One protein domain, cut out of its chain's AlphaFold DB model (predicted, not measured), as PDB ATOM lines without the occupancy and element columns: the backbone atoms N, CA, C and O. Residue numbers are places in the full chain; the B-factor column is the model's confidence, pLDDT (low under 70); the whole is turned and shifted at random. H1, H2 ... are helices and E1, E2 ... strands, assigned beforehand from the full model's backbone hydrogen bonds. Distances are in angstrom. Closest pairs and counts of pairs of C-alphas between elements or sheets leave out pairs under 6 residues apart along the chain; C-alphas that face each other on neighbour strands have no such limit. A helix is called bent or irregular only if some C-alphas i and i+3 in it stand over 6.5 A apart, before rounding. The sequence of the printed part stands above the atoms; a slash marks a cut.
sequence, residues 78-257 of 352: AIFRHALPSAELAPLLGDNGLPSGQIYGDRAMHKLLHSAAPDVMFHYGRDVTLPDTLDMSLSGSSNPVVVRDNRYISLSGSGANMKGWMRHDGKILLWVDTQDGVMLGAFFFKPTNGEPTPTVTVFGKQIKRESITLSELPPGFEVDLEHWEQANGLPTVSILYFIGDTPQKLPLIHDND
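Overview. This is residues 78 to 257 of the 352 residues of an uncharacterized protein of Bryocella elongata (UniProt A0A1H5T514). A strongly twisted sheet of seven strands runs through the middle of the domain, with four helices, H1 to H4, over one face and the longest helix, H5, over the other. A small separate hairpin, E1 and E2, sits next to H4, and a long stretch without a named element, residues 204 to 218, is tied to the sheet's edge strand E9 by a short parallel pairing of residues 212 to 213 with 252 to 253. The printed part has 180 residues, with five named helices and nine named strands in the order H1 H2 H3 E1 E2 H4 E3 E4 E5 E6 E7 H5 E8 E9. The large sheet is mixed, in the order E3 E4 E5 E6 E7 E8 E9, and the class is mixed, helices and strands. The whole is compact, with a radius of gyration of the C-alphas of 15.0 A and spans of 43 by 38 by 28 A.

Arrangement. The large sheet holds E3, residues 146 to 148, E4, 152 to 158, E5, 171 to 177, E6, 182 to 189, E7, 199 to 203, E8, 239 to 243, and E9, 249 to 253. H1, residues 86 to 95, is on it at a height of 9.7 A, with the C-alphas of Leu 93 and Val 147 of E3 closest at 6.4 A. H2, residues 100 to 104, is on the same face, over E4. H3, residues 107 to 116, is on that face too, across the strands at 88 degrees to E5 on the local plane. E1, residues 121 to 124, and E2, residues 126 to 129, form an antiparallel hairpin, with N 122 and O 128 2.8 A apart. H4, residues 130 to 138, is on the same face as H1, over E5 and E6 at a height of 8.4 A, and only just touches H2, with 3 pairs of C-alphas within 8 A, the closest Gly 101 and Leu 138 at 5.1 A. E3 to E7 form a meander, each strand the antiparallel neighbour of the one before; N 146 and O 154 are 3.0 A apart, N 174 and O 155 2.8 A, N 184 and O 175 2.9 A, and N 201 and O 187 2.9 A. H5, residues 219 to 231, is on the opposite face at a height of 8.3 A and runs along the strands, at 24 degrees to E5 on the local plane; the closest C-alphas of H5 and E5 are those of Phe 221 and Trp 175, 6.8 A apart. H1, H3 and H4 on one face and H5 on the other give three layers, helices on both faces of a sheet. E7, H5 and E8 form a strand-helix-strand unit, two parallel neighbour strands with a helix between, and its crossover is right-handed; N 241 and O 200 are 3.0 A apart. E9 is antiparallel to E8, with N 242 and O 250 2.8 A apart. In H2, H3, H4 and H5 every O i to N i+4 pair is within hydrogen-bond range; in H1 1 of 6 is, beside 5 of 7 O i to N i+3 pairs.

Along the chain. H1 begins at C-alpha 86, (-7.761, -4.421, -27.358), and is 15.4 A long; it is irregular, only just, with C-alphas 88 and 91 6.9 A apart. H3 is 14.7 A long and H4 12.1 A. E4 and E5 are each 20.4 A long, and E6, the longest strand, is 23.7 A from C-alpha 182, (-4.012, 0.808, -34.549). H5 is 18.5 A long. E9, 12.6 A, ends at C-alpha 253, (0.864, 12.554, -50.407).

Size, cuts and confidence. The two C-alphas farthest apart are those of Ala 78 and Gly 164, 43.5 A. The printed part has no cut. The links E4 to E5, 12 residues, and E7 to H5, 15 residues, are long. The mean pLDDT of the printed part is 89.2, and residues 159 to 168 are under 70.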
ATOM      1  N   ALA A  78      -5.803  -3.610 -43.750       87.38
ATOM      2  CA  ALA A  78      -4.786  -4.640 -43.947       87.38
ATOM      3  C   ALA A  78      -3.354  -4.084 -44.060       87.38
ATOM      4  O   ALA A  78      -2.390  -4.851 -43.956       87.38
ATOM      5  N   ILE A  79      -3.185  -2.769 -44.246       88.06
ATOM      6  CA  ILE A  79      -1.858  -2.134 -44.247       88.06
ATOM      7  C   ILE A  79      -1.249  -2.060 -42.842       88.06
ATOM      8  O   ILE A  79      -0.025  -1.963 -42.717       88.06
ATOM      9  N   PHE A  80      -2.088  -2.149 -41.803       90.62
ATOM     10  CA  PHE A  80      -1.699  -2.143 -40.400       90.62
ATOM     11  C   PHE A  80      -1.492  -3.575 -39.913       90.62
ATOM     12  O   PHE A  80      -2.404  -4.397 -39.862       90.62
ATOM     13  N   ARG A  81      -0.255  -3.895 -39.545       90.38
ATOM     14  CA  ARG A  81       0.136  -5.205 -39.018       90.38
ATOM     15  C   ARG A  81       0.408  -5.106 -37.532       90.38
ATOM     16  O   ARG A  81       0.734  -4.041 -37.026       90.38
ATOM     17  N   HIS A  82       0.365  -6.248 -36.851       89.62
ATOM     18  CA  HIS A  82       0.643  -6.321 -35.414       89.62
ATOM     19  C   HIS A  82      -0.269  -5.377 -34.619       89.62
ATOM     20  O   HIS A  82       0.208  -4.539 -33.854       89.62
ATOM     21  N   ALA A  83      -1.581  -5.504 -34.844       90.81
ATOM     22  CA  ALA A  83      -2.594  -4.804 -34.067       90.81
ATOM     23  C   ALA A  83      -2.339  -5.001 -32.565       90.81
ATOM     24  O   ALA A  83      -2.038  -6.110 -32.108       90.81
ATOM     25  N   LEU A  84      -2.436  -3.908 -31.819       91.00
ATOM     26  CA  LEU A  84      -2.314  -3.916 -30.374       91.00
ATOM     27  C   LEU A  84      -3.524  -4.647 -29.774       91.00
ATOM     28  O   LEU A  84      -4.651  -4.426 -30.226       91.00
ATOM     29  N   PRO A  85      -3.339  -5.520 -28.769       90.88
ATOM     30  CA  PRO A  85      -4.459  -6.237 -28.177       90.88
ATOM     31  C   PRO A  85      -5.453  -5.266 -27.531       90.88
ATOM     32  O   PRO A  85      -5.083  -4.509 -26.637       90.88
ATOM     33  N   SER A  86      -6.735  -5.330 -27.900       88.50
ATOM     34  CA  SER A  86      -7.761  -4.421 -27.358       88.50
ATOM     35  C   SER A  86      -7.860  -4.465 -25.828       88.50
ATOM     36  O   SER A  86      -8.191  -3.465 -25.202       88.50
ATOM     37  N   ALA A  87      -7.528  -5.600 -25.200       88.94
ATOM     38  CA  ALA A  87      -7.474  -5.729 -23.742       88.94
ATOM     39  C   ALA A  87      -6.394  -4.844 -23.091       88.94
ATOM     40  O   ALA A  87      -6.584  -4.392 -21.965       88.94
ATOM     41  N   GLU A  88      -5.285  -4.579 -23.788       89.25
ATOM     42  CA  GLU A  88      -4.230  -3.664 -23.331       89.25
ATOM     43  C   GLU A  88      -4.631  -2.194 -23.530       89.25
ATOM     44  O   GLU A  88      -4.162  -1.328 -22.796       89.25
ATOM     45  N   LEU A  89      -5.533  -1.919 -24.480       90.56
ATOM     46  CA  LEU A  89      -6.007  -0.570 -24.801       90.56
ATOM     47  C   LEU A  89      -7.260  -0.161 -24.021       90.56
ATOM     48  O   LEU A  89      -7.456   1.020 -23.765       90.56
ATOM     49  N   ALA A  90      -8.104  -1.113 -23.617       88.50
ATOM     50  CA  ALA A  90      -9.366  -0.840 -22.927       88.50
ATOM     51  C   ALA A  90      -9.237   0.057 -21.675       88.50
ATOM     52  O   ALA A  90     -10.106   0.913 -21.495       88.50
ATOM     53  N   PRO A  91      -8.190  -0.068 -20.829       90.06
ATOM     54  CA  PRO A  91      -8.024   0.814 -19.674       90.06
ATOM     55  C   PRO A  91      -7.932   2.303 -20.040       90.06
ATOM     56  O   PRO A  91      -8.429   3.135 -19.287       90.06
ATOM     57  N   LEU A  92      -7.379   2.632 -21.213       88.12
ATOM     58  CA  LEU A  92      -7.167   4.015 -21.647       88.12
ATOM     59  C   LEU A  92      -8.461   4.799 -21.873       88.12
ATOM     60  O   LEU A  92      -8.468   6.026 -21.802       88.12
ATOM     61  N   LEU A  93      -9.574   4.112 -22.143       92.00
ATOM     62  CA  LEU A  93     -10.868   4.767 -22.345       92.00
ATOM     63  C   LEU A  93     -11.349   5.490 -21.074       92.00
ATOM     64  O   LEU A  93     -12.137   6.430 -21.162       92.00
ATOM     65  N   GLY A  94     -10.860   5.077 -19.899       93.44
ATOM     66  CA  GLY A  94     -11.161   5.713 -18.616       93.44
ATOM     67  C   GLY A  94     -10.383   7.005 -18.345       93.44
ATOM     68  O   GLY A  94     -10.741   7.726 -17.416       93.44
ATOM     69  N   ASP A  95      -9.366   7.322 -19.149       94.00
ATOM     70  CA  ASP A  95      -8.413   8.404 -18.868       94.00
ATOM     71  C   ASP A  95      -8.804   9.758 -19.484       94.00
ATOM     72  O   ASP A  95      -8.030  10.719 -19.449       94.00
ATOM     73  N   ASN A  96     -10.009   9.864 -20.052       96.69
ATOM     74  CA  ASN A  96     -10.480  11.085 -20.702       96.69
ATOM     75  C   ASN A  96     -10.374  12.312 -19.776       96.69
ATOM     76  O   ASN A  96     -10.869  12.311 -18.649       96.69
ATOM     77  N   GLY A  97      -9.762  13.385 -20.277       96.25
ATOM     78  CA  GLY A  97      -9.549  14.633 -19.547       96.25
ATOM     79  C   GLY A  97      -8.349  14.637 -18.594       96.25
ATOM     80  O   GLY A  97      -7.983  15.710 -18.111       96.25
ATOM     81  N   LEU A  98      -7.703  13.493 -18.337       96.75
ATOM     82  CA  LEU A  98      -6.467  13.462 -17.552       96.75
ATOM     83  C   LEU A  98      -5.304  14.094 -18.335       96.75
ATOM     84  O   LEU A  98      -5.309  14.072 -19.564       96.75
ATOM     85  N   PRO A  99      -4.282  14.657 -17.666       96.44
ATOM     86  CA  PRO A  99      -3.103  15.176 -18.352       96.44
ATOM     87  C   PRO A  99      -2.383  14.088 -19.160       96.44
ATOM     88  O   PRO A  99      -2.025  13.039 -18.625       96.44
ATOM     89  N   SER A 100      -2.079  14.361 -20.430       95.44
ATOM     90  CA  SER A 100      -1.376  13.433 -21.330       95.44
ATOM     91  C   SER A 100      -0.044  12.974 -20.741       95.44
ATOM     92  O   SER A 100       0.306  11.807 -20.859       95.44
ATOM     93  N   GLY A 101       0.680  13.858 -20.043       93.56
ATOM     94  CA  GLY A 101       1.939  13.498 -19.394       93.56
ATOM     95  C   GLY A 101       1.789  12.568 -18.191       93.56
ATOM     96  O   GLY A 101       2.728  11.841 -17.880       93.56
ATOM     97  N   GLN A 102       0.626  12.560 -17.530       94.44
ATOM     98  CA  GLN A 102       0.324  11.599 -16.468       94.44
ATOM     99  C   GLN A 102       0.114  10.204 -17.059       94.44
ATOM    100  O   GLN A 102       0.695   9.244 -16.560       94.44
ATOM    101  N   ILE A 103      -0.670  10.105 -18.134       93.81
ATOM    102  CA  ILE A 103      -0.954   8.833 -18.813       93.81
ATOM    103  C   ILE A 103       0.298   8.284 -19.487       93.81
ATOM    104  O   ILE A 103       0.627   7.114 -19.333       93.81
ATOM    105  N   TYR A 104       1.063   9.151 -20.148       91.62
ATOM    106  CA  TYR A 104       2.346   8.791 -20.736       91.62
ATOM    107  C   TYR A 104       3.368   8.307 -19.695       91.62
ATOM    108  O   TYR A 104       4.180   7.441 -19.993       91.62
ATOM    109  N   GLY A 105       3.331   8.852 -18.473       91.31
ATOM    110  CA  GLY A 105       4.228   8.469 -17.380       91.31
ATOM    111  C   GLY A 105       3.892   7.133 -16.705       91.31
ATOM    112  O   GLY A 105       4.708   6.638 -15.922       91.31
ATOM    113  N   ASP A 106       2.726   6.537 -16.980       92.88
ATOM    114  CA  ASP A 106       2.428   5.179 -16.526       92.88
ATOM    115  C   ASP A 106       3.352   4.174 -17.228       92.88
ATOM    116  O   ASP A 106       3.509   4.192 -18.444       92.88
ATOM    117  N   ARG A 107       3.970   3.259 -16.473       91.38
ATOM    118  CA  ARG A 107       4.987   2.347 -17.025       91.38
ATOM    119  C   ARG A 107       4.426   1.424 -18.108       91.38
ATOM    120  O   ARG A 107       5.143   1.117 -19.063       91.38
ATOM    121  N   ALA A 108       3.212   0.903 -17.926       88.31
ATOM    122  CA  ALA A 108       2.616   0.001 -18.906       88.31
ATOM    123  C   ALA A 108       2.280   0.779 -20.180       88.31
ATOM    124  O   ALA A 108       2.595   0.318 -21.278       88.31
ATOM    125  N   MET A 109       1.751   1.991 -20.015       87.75
ATOM    126  CA  MET A 109       1.425   2.875 -21.123       87.75
ATOM    127  C   MET A 109       2.646   3.359 -21.892       87.75
ATOM    128  O   MET A 109       2.704   3.225 -23.111       87.75
ATOM    129  N   HIS A 110       3.662   3.841 -21.185       91.00
ATOM    130  CA  HIS A 110       4.929   4.269 -21.764       91.00
ATOM    131  C   HIS A 110       5.521   3.173 -22.652       91.00
ATOM    132  O   HIS A 110       5.855   3.413 -23.810       91.00
ATOM    133  N   LYS A 111       5.563   1.939 -22.133       91.25
ATOM    134  CA  LYS A 111       6.057   0.769 -22.864       91.25
ATOM    135  C   LYS A 111       5.216   0.464 -24.107       91.25
ATOM    136  O   LYS A 111       5.783   0.157 -25.154       91.25
ATOM    137  N   LEU A 112       3.891   0.515 -23.986       89.75
ATOM    138  CA  LEU A 112       2.963   0.273 -25.088       89.75
ATOM    139  C   LEU A 112       3.167   1.299 -26.213       89.75
ATOM    140  O   LEU A 112       3.418   0.904 -27.352       89.75
ATOM    141  N   LEU A 113       3.146   2.594 -25.880       86.62
ATOM    142  CA  LEU A 113       3.316   3.693 -26.836       86.62
ATOM    143  C   LEU A 113       4.687   3.630 -27.531       86.62
ATOM    144  O   LEU A 113       4.771   3.723 -28.754       86.62
ATOM    145  N   HIS A 114       5.763   3.377 -26.777       90.62
ATOM    146  CA  HIS A 114       7.109   3.185 -27.339       90.62
ATOM    147  C   HIS A 114       7.196   1.980 -28.277       90.62
ATOM    148  O   HIS A 114       7.892   2.033 -29.287       90.62
ATOM    149  N   SER A 115       6.490   0.884 -27.977       88.81
ATOM    150  CA  SER A 115       6.563  -0.335 -28.792       88.81
ATOM    151  C   SER A 115       6.008  -0.158 -30.210       88.81
ATOM    152  O   SER A 115       6.462  -0.856 -31.127       88.81
ATOM    153  N   ALA A 116       5.071   0.779 -30.372       86.56
ATOM    154  CA  ALA A 116       4.383   1.102 -31.617       86.56
ATOM    155  C   ALA A 116       5.004   2.294 -32.372       86.56
ATOM    156  O   ALA A 116       4.706   2.495 -33.553       86.56
ATOM    157  N   ALA A 117       5.913   3.041 -31.740       90.81
ATOM    158  CA  ALA A 117       6.740   4.032 -32.415       90.81
ATOM    159  C   ALA A 117       7.890   3.348 -33.187       90.81
ATOM    160  O   ALA A 117       8.527   2.425 -32.663       90.81
ATOM    161  N   PRO A 118       8.174   3.758 -34.435       92.62
ATOM    162  CA  PRO A 118       9.376   3.325 -35.142       92.62
ATOM    163  C   PRO A 118      10.651   3.670 -34.356       92.62
ATOM    164  O   PRO A 118      10.817   4.801 -33.902       92.62
ATOM    165  N   ASP A 119      11.563   2.706 -34.215       92.44
ATOM    166  CA  ASP A 119      12.877   2.933 -33.602       92.44
ATOM    167  C   ASP A 119      13.828   3.508 -34.654       92.44
ATOM    168  O   ASP A 119      14.502   2.782 -35.391       92.44
ATOM    169  N   VAL A 120      13.780   4.827 -34.808       92.44
ATOM    170  CA  VAL A 120      14.479   5.540 -35.871       92.44
ATOM    171  C   VAL A 120      15.074   6.838 -35.354       92.44
ATOM    172  O   VAL A 120      14.473   7.524 -34.525       92.44
ATOM    173  N   MET A 121      16.253   7.186 -35.868       92.12
ATOM    174  CA  MET A 121      16.842   8.500 -35.641       92.12
ATOM    175  C   MET A 121      16.089   9.543 -36.454       92.12
ATOM    176  O   MET A 121      15.885   9.383 -37.652       92.12
ATOM    177  N   PHE A 122      15.729  10.631 -35.801       85.12
ATOM    178  CA  PHE A 122      14.950  11.729 -36.330       85.12
ATOM    179  C   PHE A 122      15.655  13.045 -35.995       85.12
ATOM    180  O   PHE A 122      16.180  13.217 -34.891       85.12
ATOM    181  N   HIS A 123      15.696  13.979 -36.945       87.06
ATOM    182  CA  HIS A 123      16.346  15.263 -36.710       87.06
ATOM    183  C   HIS A 123      15.367  16.288 -36.122       87.06
ATOM    184  O   HIS A 123      14.513  16.823 -36.822       87.06
ATOM    185  N   TYR A 124      15.548  16.634 -34.848       82.44
ATOM    186  CA  TYR A 124      14.778  17.656 -34.136       82.44
ATOM    187  C   TYR A 124      15.717  18.661 -33.458       82.44
ATOM    188  O   TYR A 124      15.954  18.611 -32.251       82.44
ATOM    189  N   GLY A 125      16.373  19.502 -34.266       79.44
ATOM    190  CA  GLY A 125      17.463  20.400 -33.841       79.44
ATOM    191  C   GLY A 125      18.771  19.669 -33.494       79.44
ATOM    192  O   GLY A 125      19.866  20.208 -33.650       79.44
ATOM    193  N   ARG A 126      18.654  18.409 -33.078       83.56
ATOM    194  CA  ARG A 126      19.687  17.383 -32.974       83.56
ATOM    195  C   ARG A 126      19.092  16.045 -33.402       83.56
ATOM    196  O   ARG A 126      17.874  15.878 -33.391       83.56
ATOM    197  N   ASP A 127      19.954  15.086 -33.674       89.06
ATOM    198  CA  ASP A 127      19.520  13.719 -33.924       89.06
ATOM    199  C   ASP A 127      19.102  13.074 -32.596       89.06
ATOM    200  O   ASP A 127      19.889  12.990 -31.650       89.06
ATOM    201  N   VAL A 128      17.843  12.659 -32.522       89.12
ATOM    202  CA  VAL A 128      17.206  11.980 -31.385       89.12
ATOM    203  C   VAL A 128      16.394  10.813 -31.911       89.12
ATOM    204  O   VAL A 128      15.955  10.842 -33.058       89.12
ATOM    205  N   THR A 129      16.177   9.779 -31.108       91.94
ATOM    206  CA  THR A 129      15.244   8.738 -31.540       91.94
ATOM    207  C   THR A 129      13.814   9.292 -31.521       91.94
ATOM    208  O   THR A 129      13.487  10.218 -30.764       91.94
ATOM    209  N   LEU A 130      12.936   8.752 -32.362       90.19
ATOM    210  CA  LEU A 130      11.517   9.098 -32.309       90.19
ATOM    211  C   LEU A 130      10.895   8.783 -30.928       90.19
ATOM    212  O   LEU A 130      10.220   9.665 -30.398       90.19
ATOM    213  N   PRO A 131      11.171   7.632 -30.276       91.62
ATOM    214  CA  PRO A 131      10.743   7.389 -28.896       91.62
ATOM    215  C   PRO A 131      11.254   8.427 -27.881       91.62
ATOM    216  O   PRO A 131      10.471   8.912 -27.065       91.62
ATOM    217  N   ASP A 132      12.517   8.863 -27.970       90.12
ATOM    218  CA  ASP A 132      13.020   9.959 -27.122       90.12
ATOM    219  C   ASP A 132      12.267  11.270 -27.401       90.12
ATOM    220  O   ASP A 132      12.049  12.087 -26.505       90.12
ATOM    221  N   THR A 133      11.847  11.495 -28.649       88.12
ATOM    222  CA  THR A 133      11.036  12.662 -29.035       88.12
ATOM    223  C   THR A 133       9.649  12.621 -28.398       88.12
ATOM    224  O   THR A 133       9.156  13.669 -27.962       88.12
ATOM    225  N   LEU A 134       9.056  11.429 -28.260       90.00
ATOM    226  CA  LEU A 134       7.830  11.228 -27.482       90.00
ATOM    227  C   LEU A 134       8.061  11.597 -26.014       90.00
ATOM    228  O   LEU A 134       7.308  12.402 -25.465       90.00
ATOM    229  N   ASP A 135       9.141  11.087 -25.411       90.19
ATOM    230  CA  ASP A 135       9.488  11.371 -24.015       90.19
ATOM    231  C   ASP A 135       9.644  12.873 -23.784       90.19
ATOM    232  O   ASP A 135       9.074  13.420 -22.843       90.19
ATOM    233  N   MET A 136      10.360  13.563 -24.672       86.31
ATOM    234  CA  MET A 136      10.586  15.005 -24.572       86.31
ATOM    235  C   MET A 136       9.303  15.833 -24.739       86.31
ATOM    236  O   MET A 136       9.203  16.912 -24.150       86.31
ATOM    237  N   SER A 137       8.340  15.359 -25.534       87.62
ATOM    238  CA  SER A 137       7.147  16.132 -25.915       87.62
ATOM    239  C   SER A 137       5.926  15.849 -25.041       87.62
ATOM    240  O   SER A 137       5.088  16.732 -24.854       87.62
ATOM    241  N   LEU A 138       5.807  14.630 -24.509       91.06
ATOM    242  CA  LEU A 138       4.657  14.197 -23.711       91.06
ATOM    243  C   LEU A 138       4.942  14.188 -22.214       91.06
ATOM    244  O   LEU A 138       4.013  14.416 -21.438       91.06
ATOM    245  N   SER A 139       6.191  13.983 -21.780       89.12
ATOM    246  CA  SER A 139       6.506  13.961 -20.347       89.12
ATOM    247  C   SER A 139       6.156  15.296 -19.699       89.12
ATOM    248  O   SER A 139       6.686  16.344 -20.070       89.12
ATOM    249  N   GLY A 140       5.260  15.260 -18.712       86.44
ATOM    250  CA  GLY A 140       4.767  16.459 -18.031       86.44
ATOM    251  C   GLY A 140       3.825  17.332 -18.868       86.44
ATOM    252  O   GLY A 140       3.554  18.460 -18.461       86.44
ATOM    253  N   SER A 141       3.324  16.849 -20.014       91.62
ATOM    254  CA  SER A 141       2.292  17.545 -20.789       91.62
ATOM    255  C   SER A 141       1.014  17.702 -19.964       91.62
ATOM    256  O   SER A 141       0.468  16.726 -19.443       91.62
ATOM    257  N   SER A 142       0.520  18.938 -19.875       93.38
ATOM    258  CA  SER A 142      -0.761  19.268 -19.249       93.38
ATOM    259  C   SER A 142      -1.945  19.164 -20.210       93.38
ATOM    260  O   SER A 142      -3.076  19.377 -19.782       93.38
ATOM    261  N   ASN A 143      -1.711  18.885 -21.498       94.25
ATOM    262  CA  ASN A 143      -2.801  18.771 -22.461       94.25
ATOM    263  C   ASN A 143      -3.677  17.566 -22.100       94.25
ATOM    264  O   ASN A 143      -3.128  16.496 -21.823       94.25
ATOM    265  N   PRO A 144      -5.010  17.700 -22.114       96.00
ATOM    266  CA  PRO A 144      -5.890  16.605 -21.743       96.00
ATOM    267  C   PRO A 144      -5.807  15.466 -22.764       96.00
ATOM    268  O   PRO A 144      -5.691  15.707 -23.967       96.00
ATOM    269  N   VAL A 145      -5.896  14.232 -22.277       96.81
ATOM    270  CA  VAL A 145      -6.237  13.072 -23.099       96.81
ATOM    271  C   VAL A 145      -7.659  13.257 -23.606       96.81
ATOM    272  O   VAL A 145      -8.553  13.614 -22.837       96.81
ATOM    273  N   VAL A 146      -7.865  13.016 -24.896       96.94
ATOM    274  CA  VAL A 146      -9.177  13.106 -25.536       96.94
ATOM    275  C   VAL A 146      -9.619  11.709 -25.931       96.94
ATOM    276  O   VAL A 146      -8.939  11.044 -26.709       96.94
ATOM    277  N   VAL A 147     -10.767  11.279 -25.409       97.06
ATOM    278  CA  VAL A 147     -11.443  10.052 -25.837       97.06
ATOM    279  C   VAL A 147     -12.657  10.426 -26.679       97.06
ATOM    280  O   VAL A 147     -13.589  11.064 -26.187       97.06
ATOM    281  N   ARG A 148     -12.656  10.013 -27.949       96.25
ATOM    282  CA  ARG A 148     -13.745  10.255 -28.902       96.25
ATOM    283  C   ARG A 148     -14.441   8.947 -29.266       96.25
ATOM    284  O   ARG A 148     -13.798   7.916 -29.467       96.25
ATOM    285  N   ASP A 149     -15.771   8.993 -29.307       95.38
ATOM    286  CA  ASP A 149     -16.655   7.875 -29.670       95.38
ATOM    287  C   ASP A 149     -16.427   6.585 -28.864       95.38
ATOM    288  O   ASP A 149     -16.742   5.490 -29.322       95.38
ATOM    289  N   ASN A 150     -15.861   6.706 -27.655       95.00
ATOM    290  CA  ASN A 150     -15.438   5.575 -26.826       95.00
ATOM    291  C   ASN A 150     -14.560   4.558 -27.595       95.00
ATOM    292  O   ASN A 150     -14.621   3.355 -27.340       95.00
ATOM    293  N   ARG A 151     -13.776   5.050 -28.564       95.06
ATOM    294  CA  ARG A 151     -12.951   4.236 -29.465       95.06
ATOM    295  C   ARG A 151     -11.578   4.846 -29.695       95.06
ATOM    296  O   ARG A 151     -10.586   4.123 -29.622       95.06
ATOM    297  N   TYR A 152     -11.532   6.140 -29.983       96.88
ATOM    298  CA  TYR A 152     -10.312   6.842 -30.357       96.88
ATOM    299  C   TYR A 152      -9.734   7.568 -29.159       96.88
ATOM    300  O   TYR A 152     -10.466   8.237 -28.429       96.88
ATOM    301  N   ILE A 153      -8.428   7.441 -28.962       96.12
ATOM    302  CA  ILE A 153      -7.724   8.057 -27.841       96.12
ATOM    303  C   ILE A 153      -6.587   8.886 -28.392       96.12
ATOM    304  O   ILE A 153      -5.737   8.366 -29.108       96.12
ATOM    305  N   SER A 154      -6.572  10.164 -28.035       97.12
ATOM    306  CA  SER A 154      -5.544  11.105 -28.449       97.12
ATOM    307  C   SER A 154      -4.799  11.666 -27.244       97.12
ATOM    308  O   SER A 154      -5.411  12.187 -26.310       97.12
ATOM    309  N   LEU A 155      -3.470  11.589 -27.283       96.12
ATOM    310  CA  LEU A 155      -2.569  12.267 -26.357       96.12
ATOM    311  C   LEU A 155      -1.850  13.366 -27.125       96.12
ATOM    312  O   LEU A 155      -1.439  13.168 -28.267       96.12
ATOM    313  N   SER A 156      -1.647  14.518 -26.498       95.69
ATOM    314  CA  SER A 156      -0.897  15.595 -27.137       95.69
ATOM    315  C   SER A 156       0.077  16.260 -26.186       95.69
ATOM    316  O   SER A 156      -0.019  16.174 -24.959       95.69
ATOM    317  N   GLY A 157       1.055  16.936 -26.766       92.00
ATOM    318  CA  GLY A 157       2.064  17.642 -26.003       92.00
ATOM    319  C   GLY A 157       2.797  18.662 -26.846       92.00
ATOM    320  O   GLY A 157       2.642  18.732 -28.066       92.00
ATOM    321  N   SER A 158       3.595  19.468 -26.163       86.50
ATOM    322  CA  SER A 158       4.505  20.409 -26.798       86.50
ATOM    323  C   SER A 158       5.888  20.246 -26.185       86.50
ATOM    324  O   SER A 158       6.010  20.013 -24.982       86.50
ATOM    325  N   GLY A 159       6.935  20.413 -26.992       69.50
ATOM    326  CA  GLY A 159       8.338  20.318 -26.573       69.50
ATOM    327  C   GLY A 159       8.794  21.396 -25.575       69.50
ATOM    328  O   GLY A 159       9.994  21.586 -25.384       69.50
ATOM    329  N   ALA A 160       7.868  22.106 -24.918       54.53
ATOM    330  CA  ALA A 160       8.118  23.217 -23.999       54.53
ATOM    331  C   ALA A 160       9.023  22.849 -22.805       54.53
ATOM    332  O   ALA A 160       9.631  23.730 -22.193       54.53
ATOM    333  N   ASN A 161       9.167  21.557 -22.493       54.16
ATOM    334  CA  ASN A 161      10.036  21.071 -21.421       54.16
ATOM    335  C   ASN A 161      11.526  20.985 -21.811       54.16
ATOM    336  O   ASN A 161      12.366  20.731 -20.942       54.16
ATOM    337  N   MET A 162      11.902  21.288 -23.062       55.16
ATOM    338  CA  MET A 162      13.302  21.455 -23.474       55.16
ATOM    339  C   MET A 162      13.877  22.788 -22.968       55.16
ATOM    340  O   MET A 162      14.121  23.734 -23.720       55.16
ATOM    341  N   LYS A 163      14.125  22.877 -21.656       50.78
ATOM    342  CA  LYS A 163      14.815  24.020 -21.047       50.78
ATOM    343  C   LYS A 163      16.224  24.165 -21.630       50.78
ATOM    344  O   LYS A 163      17.135  23.425 -21.272       50.78
ATOM    345  N   GLY A 164      16.418  25.186 -22.463       52.41
ATOM    346  CA  GLY A 164      17.696  25.895 -22.551       52.41
ATOM    347  C   GLY A 164      18.315  26.067 -23.933       52.41
ATOM    348  O   GLY A 164      19.053  27.031 -24.091       52.41
ATOM    349  N   TRP A 165      18.043  25.210 -24.924       48.78
ATOM    350  CA  TRP A 165      18.836  25.239 -26.173       48.78
ATOM    351  C   TRP A 165      18.072  25.031 -27.483       48.78
ATOM    352  O   TRP A 165      18.632  25.278 -28.544       48.78
ATOM    353  N   MET A 166      16.792  24.664 -27.441       53.34
ATOM    354  CA  MET A 166      15.991  24.442 -28.644       53.34
ATOM    355  C   MET A 166      14.611  25.066 -28.460       53.34
ATOM    356  O   MET A 166      13.740  24.502 -27.810       53.34
ATOM    357  N   ARG A 167      14.421  26.266 -29.022       56.03
ATOM    358  CA  ARG A 167      13.104  26.909 -29.176       56.03
ATOM    359  C   ARG A 167      12.360  26.301 -30.366       56.03
ATOM    360  O   ARG A 167      11.946  27.019 -31.272       56.03
ATOM    361  N   HIS A 168      12.284  24.980 -30.429       60.66
ATOM    362  CA  HIS A 168      11.440  24.348 -31.424       60.66
ATOM    363  C   HIS A 168      10.065  24.215 -30.782       60.66
ATOM    364  O   HIS A 168       9.909  23.523 -29.778       60.66
ATOM    365  N   ASP A 169       9.083  24.926 -31.333       77.00
ATOM    366  CA  ASP A 169       7.663  24.815 -30.979       77.00
ATOM    367  C   ASP A 169       7.106  23.469 -31.478       77.00
ATOM    368  O   ASP A 169       6.096  23.417 -32.180       77.00
ATOM    369  N   GLY A 170       7.829  22.382 -31.186       87.12
ATOM    370  CA  GLY A 170       7.481  21.032 -31.572       87.12
ATOM    371  C   GLY A 170       6.198  20.628 -30.872       87.12
ATOM    372  O   GLY A 170       6.028  20.868 -29.672       87.12
ATOM    373  N   LYS A 171       5.284  20.041 -31.630       92.19
ATOM    374  CA  LYS A 171       3.980  19.605 -31.147       92.19
ATOM    375  C   LYS A 171       3.796  18.164 -31.552       92.19
ATOM    376  O   LYS A 171       4.174  17.781 -32.656       92.19
ATOM    377  N   ILE A 172       3.181  17.387 -30.673       93.81
ATOM    378  CA  ILE A 172       2.924  15.981 -30.939       93.81
ATOM    379  C   ILE A 172       1.462  15.619 -30.720       93.81
ATOM    380  O   ILE A 172       0.808  16.159 -29.821       93.81
ATOM    381  N   LEU A 173       1.002  14.684 -31.538       96.62
ATOM    382  CA  LEU A 173      -0.217  13.909 -31.390       96.62
ATOM    383  C   LEU A 173       0.179  12.430 -31.369       96.62
ATOM    384  O   LEU A 173       0.905  11.973 -32.248       96.62
ATOM    385  N   LEU A 174      -0.295  11.683 -30.381       96.75
ATOM    386  CA  LEU A 174      -0.403  10.228 -30.452       96.75
ATOM    387  C   LEU A 174      -1.879   9.884 -30.513       96.75
ATOM    388  O   LEU A 174      -2.663  10.452 -29.760       96.75
ATOM    389  N   TRP A 175      -2.230   8.948 -31.376       97.50
ATOM    390  CA  TRP A 175      -3.593   8.535 -31.639       97.50
ATOM    391  C   TRP A 175      -3.693   7.015 -31.622       97.50
ATOM    392  O   TRP A 175      -2.836   6.317 -32.171       97.50
ATOM    393  N   VAL A 176      -4.745   6.504 -30.994       96.19
ATOM    394  CA  VAL A 176      -4.989   5.073 -30.834       96.19
ATOM    395  C   VAL A 176      -6.425   4.748 -31.211       96.19
ATOM    396  O   VAL A 176      -7.362   5.303 -30.638       96.19
ATOM    397  N   ASP A 177      -6.593   3.784 -32.109       95.56
ATOM    398  CA  ASP A 177      -7.844   3.071 -32.323       95.56
ATOM    399  C   ASP A 177      -7.900   1.853 -31.400       95.56
ATOM    400  O   ASP A 177      -7.206   0.856 -31.615       95.56
ATOM    401  N   THR A 178      -8.730   1.914 -30.361       94.88
ATOM    402  CA  THR A 178      -8.840   0.808 -29.394       94.88
ATOM    403  C   THR A 178      -9.544  -0.428 -29.946       94.88
ATOM    404  O   THR A 178      -9.354  -1.530 -29.420       94.88
ATOM    405  N   GLN A 179     -10.338  -0.267 -31.004       92.69
ATOM    406  CA  GLN A 179     -11.075  -1.360 -31.621       92.69
ATOM    407  C   GLN A 179     -10.178  -2.132 -32.586       92.69
ATOM    408  O   GLN A 179     -10.062  -3.351 -32.467       92.69
ATOM    409  N   ASP A 180      -9.516  -1.416 -33.495       92.25
ATOM    410  CA  ASP A 180      -8.685  -2.035 -34.533       92.25
ATOM    411  C   ASP A 180      -7.238  -2.267 -34.062       92.25
ATOM    412  O   ASP A 180      -6.444  -2.918 -34.741       92.25
ATOM    413  N   GLY A 181      -6.886  -1.761 -32.876       93.38
ATOM    414  CA  GLY A 181      -5.555  -1.902 -32.298       93.38
ATOM    415  C   GLY A 181      -4.494  -1.114 -33.064       93.38
ATOM    416  O   GLY A 181      -3.329  -1.516 -33.083       93.38
ATOM    417  N   VAL A 182      -4.893  -0.030 -33.729       94.81
ATOM    418  CA  VAL A 182      -4.012   0.808 -34.549       94.81
ATOM    419  C   VAL A 182      -3.468   1.958 -33.715       94.81
ATOM    420  O   VAL A 182      -4.211   2.599 -32.980       94.81
ATOM    421  N   MET A 183      -2.179   2.247 -33.853       95.25
ATOM    422  CA  MET A 183      -1.539   3.418 -33.275       95.25
ATOM    423  C   MET A 183      -0.787   4.200 -34.343       95.25
ATOM    424  O   MET A 183       0.013   3.653 -35.106       95.25
ATOM    425  N   LEU A 184      -1.030   5.503 -34.342       96.88
ATOM    426  CA  LEU A 184      -0.363   6.484 -35.178       96.88
ATOM    427  C   LEU A 184       0.102   7.643 -34.309       96.88
ATOM    428  O   LEU A 184      -0.437   7.898 -33.234       96.88
ATOM    429  N   GLY A 185       1.090   8.374 -34.784       96.38
ATOM    430  CA  GLY A 185       1.397   9.679 -34.237       96.38
ATOM    431  C   GLY A 185       1.716  10.672 -35.331       96.38
ATOM    432  O   GLY A 185       2.007  10.295 -36.463       96.38
ATOM    433  N   ALA A 186       1.645  11.946 -34.982       96.44
ATOM    434  CA  ALA A 186       2.044  13.051 -35.829       96.44
ATOM    435  C   ALA A 186       2.931  13.994 -35.026       96.44
ATOM    436  O   ALA A 186       2.645  14.309 -33.870       96.44
ATOM    437  N   PHE A 187       4.021  14.438 -35.639       94.06
ATOM    438  CA  PHE A 187       4.948  15.379 -35.037       94.06
ATOM    439  C   PHE A 187       5.135  16.587 -35.944       94.06
ATOM    440  O   PHE A 187       5.662  16.470 -37.050       94.06
ATOM    441  N   PHE A 188       4.715  17.748 -35.457       92.88
ATOM    442  CA  PHE A 188       4.937  19.028 -36.109       92.88
ATOM    443  C   PHE A 188       6.177  19.694 -35.547       92.88
ATOM    444  O   PHE A 188       6.348  19.778 -34.328       92.88
ATOM    445  N   PHE A 189       6.998  20.253 -36.427       89.00
ATOM    446  CA  PHE A 189       8.126  21.086 -36.047       89.00
ATOM    447  C   PHE A 189       8.573  21.969 -37.215       89.00
ATOM    448  O   PHE A 189       8.087  21.872 -38.340       89.00
ATOM    449  N   LYS A 190       9.517  22.867 -36.923       88.44
ATOM    450  CA  LYS A 190      10.191  23.706 -37.916       88.44
ATOM    451  C   LYS A 190      11.649  23.254 -37.996       88.44
ATOM    452  O   LYS A 190      12.432  23.665 -37.131       88.44
ATOM    453  N   PRO A 191      12.001  22.381 -38.954       85.31
ATOM    454  CA  PRO A 191      13.359  21.874 -39.075       85.31
ATOM    455  C   PRO A 191      14.381  22.998 -39.304       85.31
ATOM    456  O   PRO A 191      14.070  24.046 -39.868       85.31
ATOM    457  N   THR A 192      15.626  22.769 -38.879       84.25
ATOM    458  CA  THR A 192      16.767  23.690 -39.089       84.25
ATOM    459  C   THR A 192      17.936  23.040 -39.831       84.25
ATOM    460  O   THR A 192      18.995  23.640 -40.001       84.25
ATOM    461  N   ASN A 193      17.749  21.801 -40.269       83.31
ATOM    462  CA  ASN A 193      18.685  20.967 -41.024       83.31
ATOM    463  C   ASN A 193      18.537  21.113 -42.545       83.31
ATOM    464  O   ASN A 193      19.091  20.296 -43.275       83.31
ATOM    465  N   GLY A 194      17.778  22.112 -43.005       86.81
ATOM    466  CA  GLY A 194      17.439  22.335 -44.411       86.81
ATOM    467  C   GLY A 194      16.399  21.373 -44.982       86.81
ATOM    468  O   GLY A 194      16.190  21.365 -46.192       86.81
ATOM    469  N   GLU A 195      15.729  20.596 -44.130       89.88
ATOM    470  CA  GLU A 195      14.423  20.041 -44.477       89.88
ATOM    471  C   GLU A 195      13.414  21.182 -44.708       89.88
ATOM    472  O   GLU A 195      13.474  22.197 -43.998       89.88
ATOM    473  N   PRO A 196      12.514  21.045 -45.699       90.69
ATOM    474  CA  PRO A 196      11.412  21.971 -45.910       90.69
ATOM    475  C   PRO A 196      10.619  22.249 -44.625       90.69
ATOM    476  O   PRO A 196      10.554  21.415 -43.722       90.69
ATOM    477  N   THR A 197      10.066  23.457 -44.504       87.88
ATOM    478  CA  THR A 197       9.459  23.943 -43.257       87.88
ATOM    479  C   THR A 197       8.237  24.826 -43.536       87.88
ATOM    480  O   THR A 197       8.296  25.642 -44.457       87.88
ATOM    481  N   PRO A 198       7.172  24.746 -42.715       89.19
ATOM    482  CA  PRO A 198       6.991  23.810 -41.605       89.19
ATOM    483  C   PRO A 198       6.632  22.398 -42.085       89.19
ATOM    484  O   PRO A 198       6.199  22.216 -43.217       89.19
ATOM    485  N   THR A 199       6.782  21.422 -41.192       91.00
ATOM    486  CA  THR A 199       6.563  20.014 -41.524       91.00
ATOM    487  C   THR A 199       5.754  19.306 -40.449       91.00
ATOM    488  O   THR A 199       5.990  19.512 -39.254       91.00
ATOM    489  N   VAL A 200       4.884  18.391 -40.884       94.94
ATOM    490  CA  VAL A 200       4.292  17.340 -40.051       94.94
ATOM    491  C   VAL A 200       4.823  15.981 -40.513       94.94
ATOM    492  O   VAL A 200       4.786  15.630 -41.686       94.94
ATOM    493  N   THR A 201       5.349  15.190 -39.581       95.25
ATOM    494  CA  THR A 201       5.729  13.795 -39.836       95.25
ATOM    495  C   THR A 201       4.745  12.875 -39.133       95.25
ATOM    496  O   THR A 201       4.714  12.835 -37.903       95.25
ATOM    497  N   VAL A 202       3.961  12.129 -39.908       96.50
ATOM    498  CA  VAL A 202       3.134  11.025 -39.417       96.50
ATOM    499  C   VAL A 202       4.010   9.786 -39.254       96.50
ATOM    500  O   VAL A 202       4.913   9.530 -40.049       96.50
ATOM    501  N   PHE A 203       3.769   8.996 -38.218       95.56
ATOM    502  CA  PHE A 203       4.520   7.776 -37.970       95.56
ATOM    503  C   PHE A 203       3.640   6.660 -37.419       95.56
ATOM    504  O   PHE A 203       2.658   6.900 -36.720       95.56
ATOM    505  N   GLY A 204       4.027   5.420 -37.707       94.88
ATOM    506  CA  GLY A 204       3.359   4.234 -37.186       94.88
ATOM    507  C   GLY A 204       4.072   2.958 -37.601       94.88
ATOM    508  O   GLY A 204       4.063   2.580 -38.771       94.88
ATOM    509  N   LYS A 205       4.644   2.237 -36.633       94.19
ATOM    510  CA  LYS A 205       5.416   1.005 -36.882       94.19
ATOM    511  C   LYS A 205       4.576  -0.141 -37.456       94.19
ATOM    512  O   LYS A 205       5.113  -1.122 -37.962       94.19
ATOM    513  N   GLN A 206       3.254  -0.050 -37.351       93.38
ATOM    514  CA  GLN A 206       2.328  -1.063 -37.853       93.38
ATOM    515  C   GLN A 206       2.185  -1.022 -39.380       93.38
ATOM    516  O   GLN A 206       1.812  -2.030 -39.980       93.38
ATOM    517  N   ILE A 207       2.514   0.100 -40.021       91.06
ATOM    518  CA  ILE A 207       2.371   0.270 -41.467       91.06
ATOM    519  C   ILE A 207       3.618  -0.258 -42.172       91.06
ATOM    520  O   ILE A 207       4.726   0.221 -41.940       91.06
ATOM    521  N   LYS A 208       3.420  -1.209 -43.091       82.25
ATOM    522  CA  LYS A 208       4.470  -1.691 -44.000       82.25
ATOM    523  C   LYS A 208       4.163  -1.326 -45.431       82.25
ATOM    524  O   LYS A 208       3.601  -2.129 -46.179       82.25
ATOM    525  N   ARG A 209       4.553  -0.116 -45.808       79.44
ATOM    526  CA  ARG A 209       4.518   0.341 -47.190       79.44
ATOM    527  C   ARG A 209       5.685   1.266 -47.476       79.44
ATOM    528  O   ARG A 209       6.187   1.948 -46.594       79.44
ATOM    529  N   GLU A 210       6.066   1.277 -48.743       81.31
ATOM    530  CA  GLU A 210       7.086   2.172 -49.296       81.31
ATOM    531  C   GLU A 210       6.458   3.473 -49.837       81.31
ATOM    532  O   GLU A 210       7.164   4.367 -50.288       81.31
ATOM    533  N   SER A 211       5.126   3.591 -49.768       85.31
ATOM    534  CA  SER A 211       4.354   4.800 -50.062       85.31
ATOM    535  C   SER A 211       2.996   4.733 -49.358       85.31
ATOM    536  O   SER A 211       2.390   3.658 -49.300       85.31
ATOM    537  N   ILE A 212       2.500   5.868 -48.874       88.12
ATOM    538  CA  ILE A 212       1.142   6.014 -48.342       88.12
ATOM    539  C   ILE A 212       0.617   7.416 -48.669       88.12
ATOM    540  O   ILE A 212       1.391   8.364 -48.816       88.12
ATOM    541  N   THR A 213      -0.693   7.522 -48.821       91.31
ATOM    542  CA  THR A 213      -1.426   8.768 -49.062       91.31
ATOM    543  C   THR A 213      -2.325   9.104 -47.867       91.31
ATOM    544  O   THR A 213      -2.547   8.246 -47.011       91.31
ATOM    545  N   LEU A 214      -2.812  10.345 -47.764       90.00
ATOM    546  CA  LEU A 214      -3.676  10.753 -46.648       90.00
ATOM    547  C   LEU A 214      -4.958   9.918 -46.560       90.00
ATOM    548  O   LEU A 214      -5.302   9.458 -45.472       90.00
ATOM    549  N   SER A 215      -5.602   9.642 -47.693       88.44
ATOM    550  CA  SER A 215      -6.837   8.847 -47.757       88.44
ATOM    551  C   SER A 215      -6.692   7.388 -47.291       88.44
ATOM    552  O   SER A 215      -7.675   6.727 -46.942       88.44
ATOM    553  N   GLU A 216      -5.459   6.871 -47.280       90.81
ATOM    554  CA  GLU A 216      -5.134   5.519 -46.824       90.81
ATOM    555  C   GLU A 216      -4.929   5.440 -45.305       90.81
ATOM    556  O   GLU A 216      -4.739   4.344 -44.768       90.81
ATOM    557  N   LEU A 217      -4.955   6.572 -44.598       92.50
ATOM    558  CA  LEU A 217      -4.934   6.607 -43.139       92.50
ATOM    559  C   LEU A 217      -6.324   6.273 -42.567       92.50
ATOM    560  O   LEU A 217      -7.336   6.396 -43.255       92.50
ATOM    561  N   PRO A 218      -6.414   5.826 -41.299       94.06
ATOM    562  CA  PRO A 218      -7.701   5.600 -40.659       94.06
ATOM    563  C   PRO A 218      -8.531   6.893 -40.676       94.06
ATOM    564  O   PRO A 218      -8.035   7.919 -40.205       94.06
ATOM    565  N   PRO A 219      -9.807   6.870 -41.101       91.62
ATOM    566  CA  PRO A 219     -10.631   8.083 -41.152       91.62
ATOM    567  C   PRO A 219     -10.760   8.783 -39.792       91.62
ATOM    568  O   PRO A 219     -10.819  10.004 -39.699       91.62
ATOM    569  N   GLY A 220     -10.762   8.007 -38.700       93.69
ATOM    570  CA  GLY A 220     -10.753   8.564 -37.348       93.69
ATOM    571  C   GLY A 220      -9.458   9.308 -37.007       93.69
ATOM    572  O   GLY A 220      -9.514  10.280 -36.262       93.69
ATOM    573  N   PHE A 221      -8.317   8.878 -37.553       95.75
ATOM    574  CA  PHE A 221      -7.041   9.566 -37.369       95.75
ATOM    575  C   PHE A 221      -7.018  10.879 -38.138       95.75
ATOM    576  O   PHE A 221      -6.610  11.882 -37.573       95.75
ATOM    577  N   GLU A 222      -7.489  10.890 -39.384       92.00
ATOM    578  CA  GLU A 222      -7.540  12.097 -40.217       92.00
ATOM    579  C   GLU A 222      -8.351  13.221 -39.548       92.00
ATOM    580  O   GLU A 222      -7.864  14.341 -39.423       92.00
ATOM    581  N   VAL A 223      -9.531  12.897 -39.005       91.31
ATOM    582  CA  VAL A 223     -10.368  13.853 -38.255       91.31
ATOM    583  C   VAL A 223      -9.651  14.397 -37.013       91.31
ATOM    584  O   VAL A 223      -9.715  15.591 -36.720       91.31
ATOM    585  N   ASP A 224      -8.982  13.532 -36.246       95.00
ATOM    586  CA  ASP A 224      -8.289  13.960 -35.024       95.00
ATOM    587  C   ASP A 224      -6.985  14.714 -35.329       95.00
ATOM    588  O   ASP A 224      -6.618  15.622 -34.579       95.00
ATOM    589  N   LEU A 225      -6.318  14.383 -36.438       94.06
ATOM    590  CA  LEU A 225      -5.168  15.109 -36.965       94.06
ATOM    591  C   LEU A 225      -5.582  16.528 -37.355       94.06
ATOM    592  O   LEU A 225      -4.991  17.472 -36.842       94.06
ATOM    593  N   GLU A 226      -6.637  16.687 -38.156       90.44
ATOM    594  CA  GLU A 226      -7.143  17.999 -38.574       90.44
ATOM    595  C   GLU A 226      -7.515  18.870 -37.361       90.44
ATOM    596  O   GLU A 226      -7.083  20.021 -37.245       90.44
ATOM    597  N   HIS A 227      -8.264  18.323 -36.395       92.38
ATOM    598  CA  HIS A 227      -8.598  19.050 -35.167       92.38
ATOM    599  C   HIS A 227      -7.353  19.451 -34.372       92.38
ATOM    600  O   HIS A 227      -7.287  20.560 -33.831       92.38
ATOM    601  N   TRP A 228      -6.367  18.560 -34.277       94.50
ATOM    602  CA  TRP A 228      -5.114  18.848 -33.594       94.50
ATOM    603  C   TRP A 228      -4.314  19.937 -34.318       94.50
ATOM    604  O   TRP A 228      -3.798  20.838 -33.654       94.50
ATOM    605  N   GLU A 229      -4.250  19.913 -35.648       92.31
ATOM    606  CA  GLU A 229      -3.599  20.939 -36.467       92.31
ATOM    607  C   GLU A 229      -4.260  22.308 -36.263       92.31
ATOM    608  O   GLU A 229      -3.584  23.282 -35.912       92.31
ATOM    609  N   GLN A 230      -5.590  22.369 -36.359       91.38
ATOM    610  CA  GLN A 230      -6.371  23.586 -36.133       91.38
ATOM    611  C   GLN A 230      -6.179  24.139 -34.715       91.38
ATOM    612  O   GLN A 230      -5.873  25.322 -34.541       91.38
ATOM    613  N   ALA A 231      -6.290  23.286 -33.688       91.12
ATOM    614  CA  ALA A 231      -6.123  23.680 -32.287       91.12
ATOM    615  C   ALA A 231      -4.723  24.238 -31.987       91.12
ATOM    616  O   ALA A 231      -4.530  24.993 -31.032       91.12
ATOM    617  N   ASN A 232      -3.741  23.876 -32.808       89.50
ATOM    618  CA  ASN A 232      -2.365  24.312 -32.674       89.50
ATOM    619  C   ASN A 232      -1.961  25.423 -33.659       89.50
ATOM    620  O   ASN A 232      -0.813  25.876 -33.595       89.50
ATOM    621  N   GLY A 233      -2.886  25.891 -34.504       89.69
ATOM    622  CA  GLY A 233      -2.658  26.958 -35.479       89.69
ATOM    623  C   GLY A 233      -1.704  26.559 -36.605       89.69
ATOM    624  O   GLY A 233      -0.889  27.382 -37.029       89.69
ATOM    625  N   LEU A 234      -1.747  25.296 -37.033       88.44
ATOM    626  CA  LEU A 234      -0.953  24.802 -38.157       88.44
ATOM    627  C   LEU A 234      -1.598  25.230 -39.489       88.44
ATOM    628  O   LEU A 234      -2.817  25.414 -39.544       88.44
ATOM    629  N   PRO A 235      -0.805  25.421 -40.558       85.25
ATOM    630  CA  PRO A 235      -1.343  25.653 -41.894       85.25
ATOM    631  C   PRO A 235      -2.180  24.464 -42.388       85.25
ATOM    632  O   PRO A 235      -1.781  23.319 -42.197       85.25
ATOM    633  N   THR A 236      -3.293  24.749 -43.074       81.06
ATOM    634  CA  THR A 236      -4.199  23.746 -43.677       81.06
ATOM    635  C   THR A 236      -3.510  22.842 -44.700       81.06
ATOM    636  O   THR A 236      -3.894  21.689 -44.870       81.06
ATOM    637  N   VAL A 237      -2.506  23.378 -45.391       87.00
ATOM    638  CA  VAL A 237      -1.608  22.632 -46.269       87.00
ATOM    639  C   VAL A 237      -0.216  22.774 -45.673       87.00
ATOM    640  O   VAL A 237       0.258  23.891 -45.459       87.00
ATOM    641  N   SER A 238       0.393  21.647 -45.324       90.25
ATOM    642  CA  SER A 238       1.734  21.573 -44.749       90.25
ATOM    643  C   SER A 238       2.505  20.463 -45.440       90.25
ATOM    644  O   SER A 238       1.918  19.521 -45.954       90.25
ATOM    645  N   ILE A 239       3.831  20.506 -45.386       93.00
ATOM    646  CA  ILE A 239       4.649  19.416 -45.913       93.00
ATOM    647  C   ILE A 239       4.487  18.188 -45.018       93.00
ATOM    648  O   ILE A 239       4.745  18.250 -43.808       93.00
ATOM    649  N   LEU A 240       4.063  17.076 -45.619       95.38
ATOM    650  CA  LEU A 240       3.773  15.840 -44.910       95.38
ATOM    651  C   LEU A 240       4.780  14.740 -45.238       95.38
ATOM    652  O   LEU A 240       5.077  14.423 -46.393       95.38
ATOM    653  N   TYR A 241       5.259  14.092 -44.184       95.69
ATOM    654  CA  TYR A 241       6.071  12.888 -44.287       95.69
ATOM    655  C   TYR A 241       5.445  11.728 -43.530       95.69
ATOM    656  O   TYR A 241       4.641  11.916 -42.619       95.69
ATOM    657  N   PHE A 242       5.890  10.524 -43.870       95.25
ATOM    658  CA  PHE A 242       5.517   9.287 -43.219       95.25
ATOM    659  C   PHE A 242       6.745   8.461 -42.809       95.25
ATOM    660  O   PHE A 242       7.698   8.324 -43.578       95.25
ATOM    661  N   ILE A 243       6.707   7.874 -41.610       94.50
ATOM    662  CA  ILE A 243       7.684   6.887 -41.128       94.50
ATOM    663  C   ILE A 243       6.942   5.635 -40.641       94.50
ATOM    664  O   ILE A 243       6.236   5.659 -39.630       94.50
ATOM    665  N   GLY A 244       7.125   4.527 -41.359       93.62
ATOM    666  CA  GLY A 244       6.486   3.239 -41.072       93.62
ATOM    667  C   GLY A 244       7.370   2.256 -40.310       93.62
ATOM    668  O   GLY A 244       8.154   2.626 -39.439       93.62
ATOM    669  N   ASP A 245       7.263   0.976 -40.665       90.31
ATOM    670  CA  ASP A 245       8.125  -0.096 -40.149       90.31
ATOM    671  C   ASP A 245       9.545  -0.103 -40.746       90.31
ATOM    672  O   ASP A 245      10.437  -0.779 -40.229       90.31
ATOM    673  N   THR A 246       9.766   0.641 -41.830       88.31
ATOM    674  CA  THR A 246      11.076   0.820 -42.462       88.31
ATOM    675  C   THR A 246      11.831   2.001 -41.852       88.31
ATOM    676  O   THR A 246      11.200   2.996 -41.500       88.31
ATOM    677  N   PRO A 247      13.177   1.991 -41.832       86.44
ATOM    678  CA  PRO A 247      13.984   3.118 -41.354       86.44
ATOM    679  C   PRO A 247      14.038   4.287 -42.358       86.44
ATOM    680  O   PRO A 247      15.005   5.044 -42.365       86.44
ATOM    681  N   GLN A 248      13.049   4.404 -43.246       91.88
ATOM    682  CA  GLN A 248      12.959   5.437 -44.272       91.88
ATOM    683  C   GLN A 248      11.869   6.445 -43.922       91.88
ATOM    684  O   GLN A 248      10.825   6.092 -43.371       91.88
ATOM    685  N   LYS A 249      12.123   7.700 -44.286       93.56
ATOM    686  CA  LYS A 249      11.150   8.785 -44.271       93.56
ATOM    687  C   LYS A 249      10.640   8.949 -45.691       93.56
ATOM    688  O   LYS A 249      11.431   9.101 -46.618       93.56
ATOM    689  N   LEU A 250       9.331   8.864 -45.853       94.19
ATOM    690  CA  LEU A 250       8.638   8.843 -47.135       94.19
ATOM    691  C   LEU A 250       7.749  10.086 -47.248       94.19
ATOM    692  O   LEU A 250       7.343  10.616 -46.215       94.19
ATOM    693  N   PRO A 251       7.434  10.578 -48.455       94.62
ATOM    694  CA  PRO A 251       6.422  11.617 -48.593       94.62
ATOM    695  C   PRO A 251       5.037  11.024 -48.281       94.62
ATOM    696  O   PRO A 251       4.740   9.902 -48.700       94.62
ATOM    697  N   LEU A 252       4.209  11.763 -47.543       95.06
ATOM    698  CA  LEU A 252       2.799  11.438 -47.315       95.06
ATOM    699  C   LEU A 252       1.969  12.337 -48.228       95.06
ATOM    700  O   LEU A 252       1.875  13.531 -47.990       95.06
ATOM    701  N   ILE A 253       1.433  11.768 -49.303       93.25
ATOM    702  CA  ILE A 253       0.864  12.554 -50.407       93.25
ATOM    703  C   ILE A 253      -0.544  13.035 -50.067       93.25
ATOM    704  O   ILE A 253      -1.389  12.229 -49.660       93.25
ATOM    705  N   HIS A 254      -0.817  14.311 -50.333       92.50
ATOM    706  CA  HIS A 254      -2.162  14.867 -50.303       92.50
ATOM    707  C   HIS A 254      -2.943  14.396 -51.531       92.50
ATOM    708  O   HIS A 254      -2.782  14.890 -52.655       92.50
ATOM    709  N   ASP A 255      -3.820  13.422 -51.329       88.50
ATOM    710  CA  ASP A 255      -4.720  12.896 -52.354       88.50
ATOM    711  C   ASP A 255      -6.199  13.210 -52.096       88.50
ATOM    712  O   ASP A 255      -7.040  12.944 -52.959       88.50
ATOM    713  N   ASN A 256      -6.481  13.870 -50.975       81.56
ATOM    714  CA  ASN A 256      -7.754  14.511 -50.693       81.56
ATOM    715  C   ASN A 256      -8.048  15.622 -51.709       81.56
ATOM    716  O   ASN A 256      -7.142  16.234 -52.281       81.56
ATOM    717  N   ASP A 257      -9.336  15.872 -51.933       82.06
ATOM    718  CA  ASP A 257      -9.807  16.990 -52.740       82.06
ATOM    719  C   ASP A 257     -10.405  18.052 -51.815       82.06
ATOM    720  O   ASP A 257     -11.494  17.871 -51.262       82.06
TER     721      ASP A 257